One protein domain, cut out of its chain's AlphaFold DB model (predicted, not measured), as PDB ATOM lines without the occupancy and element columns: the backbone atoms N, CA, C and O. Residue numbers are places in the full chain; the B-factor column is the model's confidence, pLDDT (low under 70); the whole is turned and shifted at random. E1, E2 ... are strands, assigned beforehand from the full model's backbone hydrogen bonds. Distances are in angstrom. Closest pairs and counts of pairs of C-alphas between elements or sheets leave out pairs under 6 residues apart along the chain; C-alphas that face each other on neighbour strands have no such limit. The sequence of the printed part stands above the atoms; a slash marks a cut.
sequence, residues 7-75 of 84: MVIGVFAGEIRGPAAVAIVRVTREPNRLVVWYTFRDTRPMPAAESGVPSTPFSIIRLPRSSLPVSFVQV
ATOM      1  N   MET A   7     129.757 190.485 160.366       96.50
ATOM      2  CA  MET A   7     130.802 189.543 160.741       96.50
ATOM      3  C   MET A   7     130.170 188.237 161.216       96.50
ATOM      4  O   MET A   7     128.968 188.165 161.486       96.50
ATOM      5  N   VAL A   8     130.993 187.199 161.328       96.81
ATOM      6  CA  VAL A   8     130.573 185.887 161.814       96.81
ATOM      7  C   VAL A   8     131.380 185.499 163.035       96.81
ATOM      8  O   VAL A   8     132.587 185.720 163.091       96.81
ATOM      9  N   ILE A   9     130.693 184.898 164.001       96.81
ATOM     10  CA  ILE A   9     131.301 184.257 165.161       96.81
ATOM     11  C   ILE A   9     130.966 182.773 165.090       96.81
ATOM     12  O   ILE A   9     129.794 182.408 164.999       96.81
ATOM     13  N   GLY A  10     132.000 181.936 165.134       96.88
ATOM     14  CA  GLY A  10     131.883 180.485 165.185       96.88
ATOM     15  C   GLY A  10     132.497 179.927 166.464       96.88
ATOM     16  O   GLY A  10     133.567 180.367 166.879       96.88
ATOM     17  N   VAL A  11     131.830 178.947 167.069       96.12
ATOM     18  CA  VAL A  11     132.386 178.096 168.127       96.12
ATOM     19  C   VAL A  11     132.404 176.669 167.603       96.12
ATOM     20  O   VAL A  11     131.382 176.180 167.126       96.12
ATOM     21  N   PHE A  12     133.556 176.012 167.698       93.62
ATOM     22  CA  PHE A  12     133.786 174.658 167.204       93.62
ATOM     23  C   PHE A  12     134.189 173.758 168.369       93.62
ATOM     24  O   PHE A  12     134.926 174.179 169.257       93.62
ATOM     25  N   ALA A  13     133.721 172.514 168.351       89.06
ATOM     26  CA  ALA A  13     134.028 171.501 169.355       89.06
ATOM     27  C   ALA A  13     135.516 171.108 169.389       89.06
ATOM     28  O   ALA A  13     135.969 170.537 170.377       89.06
ATOM     29  N   GLY A  14     136.271 171.421 168.330       87.00
ATOM     30  CA  GLY A  14     137.647 170.963 168.162       87.00
ATOM     31  C   GLY A  14     137.710 169.463 167.875       87.00
ATOM     32  O   GLY A  14     136.783 168.892 167.298       87.00
ATOM     33  N   GLU A  15     138.814 168.828 168.268       84.31
ATOM     34  CA  GLU A  15     138.959 167.377 168.177       84.31
ATOM     35  C   GLU A  15     138.135 166.698 169.282       84.31
ATOM     36  O   GLU A  15     138.436 166.808 170.470       84.31
ATOM     37  N   ILE A  16     137.082 165.990 168.878       77.25
ATOM     38  CA  ILE A  16     136.204 165.225 169.766       77.25
ATOM     39  C   ILE A  16     136.146 163.770 169.315       77.25
ATOM     40  O   ILE A  16     136.180 163.460 168.125       77.25
ATOM     41  N   ARG A  17     136.018 162.854 170.275       71.00
ATOM     42  CA  ARG A  17     135.730 161.445 169.994       71.00
ATOM     43  C   ARG A  17     134.233 161.242 170.225       71.00
ATOM     44  O   ARG A  17     133.810 161.319 171.359       71.00
ATOM     45  N   GLY A  18     133.417 160.999 169.205       73.50
ATOM     46  CA  GLY A  18     131.963 160.805 169.381       73.50
ATOM     47  C   GLY A  18     131.123 162.090 169.299       73.50
ATOM     48  O   GLY A  18     131.662 163.146 168.965       73.50
ATOM     49  N   PRO A  19     129.798 162.007 169.525       78.25
ATOM     50  CA  PRO A  19     128.903 163.122 169.256       78.25
ATOM     51  C   PRO A  19     129.042 164.231 170.305       78.25
ATOM     52  O   PRO A  19     129.231 163.985 171.497       78.25
ATOM     53  N   ALA A  20     128.933 165.474 169.844       82.62
ATOM     54  CA  ALA A  20     128.928 166.645 170.707       82.62
ATOM     55  C   ALA A  20     127.921 167.673 170.206       82.62
ATOM     56  O   ALA A  20     127.630 167.762 169.010       82.62
ATOM     57  N   ALA A  21     127.432 168.481 171.138       88.62
ATOM     58  CA  ALA A  21     126.582 169.618 170.840       88.62
ATOM     59  C   ALA A  21     127.235 170.905 171.347       88.62
ATOM     60  O   ALA A  21     127.477 171.073 172.547       88.62
ATOM     61  N   VAL A  22     127.494 171.816 170.415       91.44
ATOM     62  CA  VAL A  22     127.918 173.192 170.664       91.44
ATOM     63  C   VAL A  22     126.770 174.123 170.310       91.44
ATOM     64  O   VAL A  22     126.177 174.003 169.238       91.44
ATOM     65  N   ALA A  23     126.476 175.078 171.187       93.69
ATOM     66  CA  ALA A  23     125.492 176.119 170.907       93.69
ATOM     67  C   ALA A  23     125.931 177.456 171.496       93.69
ATOM     68  O   ALA A  23     126.210 177.544 172.693       93.69
ATOM     69  N   ILE A  24     125.954 178.505 170.672       95.81
ATOM     70  CA  ILE A  24     126.055 179.887 171.150       95.81
ATOM     71  C   ILE A  24     124.700 180.259 171.758       95.81
ATOM     72  O   ILE A  24     123.685 180.253 171.066       95.81
ATOM     73  N   VAL A  25     124.677 180.564 173.055       95.81
ATOM     74  CA  VAL A  25     123.438 180.886 173.784       95.81
ATOM     75  C   VAL A  25     123.160 182.382 173.818       95.81
ATOM     76  O   VAL A  25     122.007 182.797 173.881       95.81
ATOM     77  N   ARG A  26     124.213 183.207 173.800       95.56
ATOM     78  CA  ARG A  26     124.085 184.662 173.876       95.56
ATOM     79  C   ARG A  26     125.345 185.347 173.375       95.56
ATOM     80  O   ARG A  26     126.449 184.884 173.643       95.56
ATOM     81  N   VAL A  27     125.175 186.506 172.748       97.44
ATOM     82  CA  VAL A  27     126.258 187.477 172.571       97.44
ATOM     83  C   VAL A  27     125.872 188.776 173.253       97.44
ATOM     84  O   VAL A  27     124.795 189.315 173.005       97.44
ATOM     85  N   THR A  28     126.736 189.269 174.132       97.31
ATOM     86  CA  THR A  28     126.560 190.554 174.814       97.31
ATOM     87  C   THR A  28     127.639 191.530 174.394       97.31
ATOM     88  O   THR A  28     128.806 191.165 174.273       97.31
ATOM     89  N   ARG A  29     127.248 192.790 174.202       96.94
ATOM     90  CA  ARG A  29     128.185 193.892 174.009       96.94
ATOM     91  C   ARG A  29     128.476 194.543 175.353       96.94
ATOM     92  O   ARG A  29     127.567 195.047 176.002       96.94
ATOM     93  N   GLU A  30     129.737 194.520 175.748       95.69
ATOM     94  CA  GLU A  30     130.277 195.263 176.885       95.69
ATOM     95  C   GLU A  30     131.057 196.483 176.363       95.69
ATOM     96  O   GLU A  30     131.329 196.549 175.158       95.69
ATOM     97  N   PRO A  31     131.437 197.454 177.218       95.62
ATOM     98  CA  PRO A  31     132.115 198.673 176.764       95.62
ATOM     99  C   PRO A  31     133.349 198.406 175.890       95.62
ATOM    100  O   PRO A  31     133.540 199.071 174.876       95.62
ATOM    101  N   ASN A  32     134.131 197.376 176.236       97.12
ATOM    102  CA  ASN A  32     135.433 197.114 175.618       97.12
ATOM    103  C   ASN A  32     135.515 195.776 174.866       97.12
ATOM    104  O   ASN A  32     136.590 195.427 174.390       97.12
ATOM    105  N   ARG A  33     134.427 194.994 174.781       97.81
ATOM    106  CA  ARG A  33     134.445 193.660 174.151       97.81
ATOM    107  C   ARG A  33     133.055 193.144 173.792       97.81
ATOM    108  O   ARG A  33     132.042 193.608 174.313       97.81
ATOM    109  N   LEU A  34     133.021 192.122 172.949       98.19
ATOM    110  CA  LEU A  34     131.876 191.233 172.797       98.19
ATOM    111  C   LEU A  34     132.115 189.962 173.607       98.19
ATOM    112  O   LEU A  34     133.187 189.370 173.522       98.19
ATOM    113  N   VAL A  35     131.113 189.524 174.363       98.12
ATOM    114  CA  VAL A  35     131.171 188.280 175.136       98.12
ATOM    115  C   VAL A  35     130.214 187.268 174.524       98.12
ATOM    116  O   VAL A  35     129.004 187.490 174.471       98.12
ATOM    117  N   VAL A  36     130.774 186.163 174.045       98.06
ATOM    118  CA  VAL A  36     130.066 185.051 173.413       98.06
ATOM    119  C   VAL A  36     129.912 183.949 174.442       98.06
ATOM    120  O   VAL A  36     130.866 183.260 174.802       98.06
ATOM    121  N   TRP A  37     128.691 183.776 174.912       97.50
ATOM    122  CA  TRP A  37     128.330 182.699 175.811       97.50
ATOM    123  C   TRP A  37     127.959 181.481 174.982       97.50
ATOM    124  O   TRP A  37     127.105 181.566 174.096       97.50
ATOM    125  N   TYR A  38     128.575 180.343 175.277       96.19
ATOM    126  CA  TYR A  38     128.306 179.096 174.572       96.19
ATOM    127  C   TYR A  38     128.173 177.923 175.535       96.19
ATOM    128  O   TYR A  38     128.668 177.948 176.659       96.19
ATOM    129  N   THR A  39     127.495 176.876 175.086       93.19
ATOM    130  CA  THR A  39     127.447 175.582 175.763       93.19
ATOM    131  C   THR A  39     128.216 174.560 174.943       93.19
ATOM    132  O   THR A  39     128.263 174.641 173.715       93.19
ATOM    133  N   PHE A  40     128.818 173.604 175.640       89.75
ATOM    134  CA  PHE A  40     129.428 172.417 175.059       89.75
ATOM    135  C   PHE A  40     128.947 171.220 175.873       89.75
ATOM    136  O   PHE A  40     129.053 171.235 177.104       89.75
ATOM    137  N   ARG A  41     128.396 170.215 175.197       83.88
ATOM    138  CA  ARG A  41     127.962 168.955 175.804       83.88
ATOM    139  C   ARG A  41     128.614 167.795 175.058       83.88
ATOM    140  O   ARG A  41     128.390 167.656 173.857       83.88
ATOM    141  N   ASP A  42     129.378 166.978 175.781       73.00
ATOM    142  CA  ASP A  42     129.706 165.618 175.340       73.00
ATOM    143  C   ASP A  42     128.450 164.771 175.574       73.00
ATOM    144  O   ASP A  42     127.889 164.794 176.672       73.00
ATOM    145  N   THR A  43     127.943 164.106 174.537       65.19
ATOM    146  CA  THR A  43     126.701 163.325 174.642       65.19
ATOM    147  C   THR A  43     126.956 161.864 175.026       65.19
ATOM    148  O   THR A  43     126.034 161.049 174.997       65.19
ATOM    149  N   ARG A  44     128.182 161.497 175.420       63.72
ATOM    150  CA  ARG A  44     128.500 160.150 175.921       63.72
ATOM    151  C   ARG A  44     128.214 160.010 177.427       63.72
ATOM    152  O   ARG A  44     128.460 160.955 178.174       63.72
ATOM    153  N   PRO A  45     127.749 158.838 177.903       56.09
ATOM    154  CA  PRO A  45     127.498 157.593 177.189       56.09
ATOM    155  C   PRO A  45     125.991 157.437 176.956       56.09
ATOM    156  O   PRO A  45     125.355 156.588 177.574       56.09
ATOM    157  N   MET A  46     125.367 158.286 176.135       53.81
ATOM    158  CA  MET A  46     123.960 158.049 175.820       53.81
ATOM    159  C   MET A  46     123.859 156.742 175.012       53.81
ATOM    160  O   MET A  46     124.606 156.582 174.040       53.81
ATOM    161  N   PRO A  47     123.003 155.777 175.402       51.72
ATOM    162  CA  PRO A  47     122.795 154.566 174.622       51.72
ATOM    163  C   PRO A  47     122.449 154.930 173.176       51.72
ATOM    164  O   PRO A  47     121.636 155.825 172.925       51.72
ATOM    165  N   ALA A  48     123.071 154.248 172.214       51.56
ATOM    166  CA  ALA A  48     122.925 154.542 170.785       51.56
ATOM    167  C   ALA A  48     121.455 154.536 170.311       51.56
ATOM    168  O   ALA A  48     121.114 155.245 169.371       51.56
ATOM    169  N   ALA A  49     120.582 153.795 171.005       50.62
ATOM    170  CA  ALA A  49     119.149 153.705 170.729       50.62
ATOM    171  C   ALA A  49     118.322 154.923 171.202       50.62
ATOM    172  O   ALA A  49     117.236 155.149 170.681       50.62
ATOM    173  N   GLU A  50     118.832 155.731 172.141       51.53
ATOM    174  CA  GLU A  50     118.181 156.963 172.634       51.53
ATOM    175  C   GLU A  50     118.833 158.242 172.077       51.53
ATOM    176  O   GLU A  50     118.386 159.362 172.328       51.53
ATOM    177  N   SER A  51     119.897 158.089 171.286       53.81
ATOM    178  CA  SER A  51     120.733 159.177 170.774       53.81
ATOM    179  C   SER A  51     120.124 159.872 169.551       53.81
ATOM    180  O   SER A  51     120.822 160.189 168.594       53.81
ATOM    181  N   GLY A  52     118.826 160.181 169.593       54.00
ATOM    182  CA  GLY A  52     118.167 161.068 168.625       54.00
ATOM    183  C   GLY A  52     118.646 162.526 168.700       54.00
ATOM    184  O   GLY A  52     118.048 163.396 168.075       54.00
ATOM    185  N   VAL A  53     119.693 162.813 169.483       58.72
ATOM    186  CA  VAL A  53     120.291 164.142 169.621       58.72
ATOM    187  C   VAL A  53     121.226 164.381 168.433       58.72
ATOM    188  O   VAL A  53     122.256 163.709 168.335       58.72
ATOM    189  N   PRO A  54     120.914 165.338 167.539       62.69
ATOM    190  CA  PRO A  54     121.790 165.670 166.426       62.69
ATOM    191  C   PRO A  54     123.154 166.124 166.947       62.69
ATOM    192  O   PRO A  54     123.238 166.991 167.818       62.69
ATOM    193  N   SER A  55     124.230 165.559 166.397       75.88
ATOM    194  CA  SER A  55     125.574 166.070 166.651       75.88
ATOM    195  C   SER A  55     125.716 167.420 165.953       75.88
ATOM    196  O   SER A  55     125.702 167.490 164.724       75.88
ATOM    197  N   THR A  56     125.879 168.491 166.725       84.00
ATOM    198  CA  THR A  56     126.154 169.842 166.222       84.00
ATOM    199  C   THR A  56     127.540 170.267 166.704       84.00
ATOM    200  O   THR A  56     127.666 170.982 167.700       84.00
ATOM    201  N   PRO A  57     128.618 169.824 166.026       88.12
ATOM    202  CA  PRO A  57     129.987 170.045 166.493       88.12
ATOM    203  C   PRO A  57     130.437 171.505 166.346       88.12
ATOM    204  O   PRO A  57     131.560 171.847 166.708       88.12
ATOM    205  N   PHE A  58     129.587 172.378 165.807       92.69
ATOM    206  CA  PHE A  58     129.836 173.805 165.731       92.69
ATOM    207  C   PHE A  58     128.534 174.604 165.802       92.69
ATOM    208  O   PHE A  58     127.450 174.108 165.498       92.69
ATOM    209  N   SER A  59     128.668 175.875 166.164       95.50
ATOM    210  CA  SER A  59     127.606 176.873 166.111       95.50
ATOM    211  C   SER A  59     128.175 178.155 165.521       95.50
ATOM    212  O   SER A  59     129.220 178.629 165.963       95.50
ATOM    213  N   ILE A  60     127.510 178.685 164.496       96.69
ATOM    214  CA  ILE A  60     127.944 179.866 163.751       96.69
ATOM    215  C   ILE A  60     126.783 180.855 163.711       96.69
ATOM    216  O   ILE A  60     125.664 180.482 163.363       96.69
ATOM    217  N   ILE A  61     127.047 182.117 164.046       96.62
ATOM    218  CA  ILE A  61     126.057 183.197 163.993       96.62
ATOM    219  C   ILE A  61     126.582 184.394 163.205       96.62
ATOM    220  O   ILE A  61     127.783 184.673 163.185       96.62
ATOM    221  N   ARG A  62     125.654 185.131 162.594       96.62
ATOM    222  CA  ARG A  62     125.908 186.424 161.953       96.62
ATOM    223  C   ARG A  62     125.586 187.558 162.920       96.62
ATOM    224  O   ARG A  62     124.553 187.523 163.583       96.62
ATOM    225  N   LEU A  63     126.436 188.578 162.947       96.06
ATOM    226  CA  LEU A  63     126.260 189.792 163.744       96.06
ATOM    227  C   LEU A  63     126.649 191.031 162.923       96.06
ATOM    228  O   LEU A  63     127.449 190.901 161.993       96.06
ATOM    229  N   PRO A  64     126.164 192.233 163.287       96.19
ATOM    230  CA  PRO A  64     126.732 193.475 162.777       96.19
ATOM    231  C   PRO A  64     128.236 193.534 163.049       96.19
ATOM    232  O   PRO A  64     128.701 193.133 164.123       96.19
ATOM    233  N   ARG A  65     128.998 194.041 162.082       96.12
ATOM    234  CA  ARG A  65     130.450 194.177 162.185       96.12
ATOM    235  C   ARG A  65     130.815 195.048 163.387       96.12
ATOM    236  O   ARG A  65     130.243 196.112 163.615       96.12
ATOM    237  N   SER A  66     131.794 194.587 164.154       95.88
ATOM    238  CA  SER A  66     132.332 195.274 165.324       95.88
ATOM    239  C   SER A  66     133.849 195.139 165.322       95.88
ATOM    240  O   SER A  66     134.369 194.074 165.005       95.88
ATOM    241  N   SER A  67     134.557 196.206 165.686       95.75
ATOM    242  CA  SER A  67     136.006 196.179 165.917       95.75
ATOM    243  C   SER A  67     136.378 195.763 167.344       95.75
ATOM    244  O   SER A  67     137.558 195.612 167.645       95.75
ATOM    245  N   LEU A  68     135.389 195.595 168.231       97.38
ATOM    246  CA  LEU A  68     135.633 195.166 169.604       97.38
ATOM    247  C   LEU A  68     136.221 193.746 169.639       97.38
ATOM    248  O   LEU A  68     135.740 192.881 168.899       97.38
ATOM    249  N   PRO A  69     137.185 193.471 170.535       97.69
ATOM    250  CA  PRO A  69     137.684 192.122 170.745       97.69
ATOM    251  C   PRO A  69     136.556 191.193 171.207       97.69
ATOM    252  O   PRO A  69     135.604 191.613 171.871       97.69
ATOM    253  N   VAL A  70     136.676 189.915 170.860       97.75
ATOM    254  CA  VAL A  70     135.698 188.876 171.198       97.75
ATOM    255  C   VAL A  70     136.271 187.986 172.297       97.75
ATOM    256  O   VAL A  70     137.408 187.531 172.211       97.75
ATOM    257  N   SER A  71     135.482 187.725 173.335       97.94
ATOM    258  CA  SER A  71     135.800 186.785 174.411       97.94
ATOM    259  C   SER A  71     134.738 185.694 174.477       97.94
ATOM    260  O   SER A  71     133.562 185.956 174.232       97.94
ATOM    261  N   PHE A  72     135.142 184.480 174.835       97.44
ATOM    262  CA  PHE A  72     134.257 183.318 174.879       97.44
ATOM    263  C   PHE A  72     134.094 182.834 176.316       97.44
ATOM    264  O   PHE A  72     135.076 182.704 177.043       97.44
ATOM    265  N   VAL A  73     132.855 182.553 176.717       96.62
ATOM    266  CA  VAL A  73     132.533 182.043 178.051       96.62
ATOM    267  C   VAL A  73     131.683 180.791 177.925       96.62
ATOM    268  O   VAL A  73     130.567 180.823 177.403       96.62
ATOM    269  N   GLN A  74     132.209 179.677 178.427       94.69
ATOM    270  CA  GLN A  74     131.472 178.423 178.471       94.69
ATOM    271  C   GLN A  74     130.505 178.421 179.658       94.69
ATOM    272  O   GLN A  74     130.918 178.492 180.815       94.69
ATOM    273  N   VAL A  75     129.213 178.267 179.379       91.88
ATOM    274  CA  VAL A  75     128.191 178.021 180.395       91.88
ATOM    275  C   VAL A  75     128.188 176.532 180.724       91.88
ATOM    276  O   VAL A  75     127.849 175.696 179.883       91.88
TER     277      VAL A  75
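This is residues 7 to 75 of the 84 residues of an uncharacterized protein of Terrabacteria group bacterium ANGP1 (UniProt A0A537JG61). A small sandwich, two sheets face to face, pairs a two-stranded sheet of E1 and E4 with a three-stranded sheet of E2, E3 and E5. An unnamed loop, residues 43 to 57, extends its length at one end. The printed part has 69 residues, with no named helix and five strands, E1 to E5 in chain order. It is all strand; the larger sheet is mixed, in the order E2, E3, E5, and the smaller is antiparallel. The whole is loose, with a radius of gyration of the C-alphas of 14.3 A, and spans 46 by 19 by 19 A.

E1, residues 7 to 12, begins with C-alpha 7 at (130.802, 189.543, 160.741) and is 16.5 A long. E2, residues 20 to 30, measures 29.3 A, and E3, residues 33 to 42, 28.5 A. E4, residues 58 to 64, measures 20.1 A. E5, residues 70 to 74, measures 13.4 A and ends with C-alpha 74 at (131.472, 178.423, 178.471).

E2 and E3 form an antiparallel hairpin, with N 25 and O 37 within hydrogen-bond range at 2.8 A. E5 is parallel to E3, with N 71 and O 34 at 2.8 A. This sheet is only just strongly twisted, its C-alphas up to 4.4 A off the best plane. E1 and E4 are antiparallel, with N 9 and O 61 at 3.0 A. Between the sheets, the closest C-alphas of E2 and E4 are those of Ala 23 and Ser 59, 5.3 A apart. E1 and E5 are apart.

The C-alphas farthest apart, of Pro 31 and Ala 49, are 47.2 A apart. The printed part has no cut. The link E3 to E4 is long; its residues 43 to 54 have pLDDT under 70.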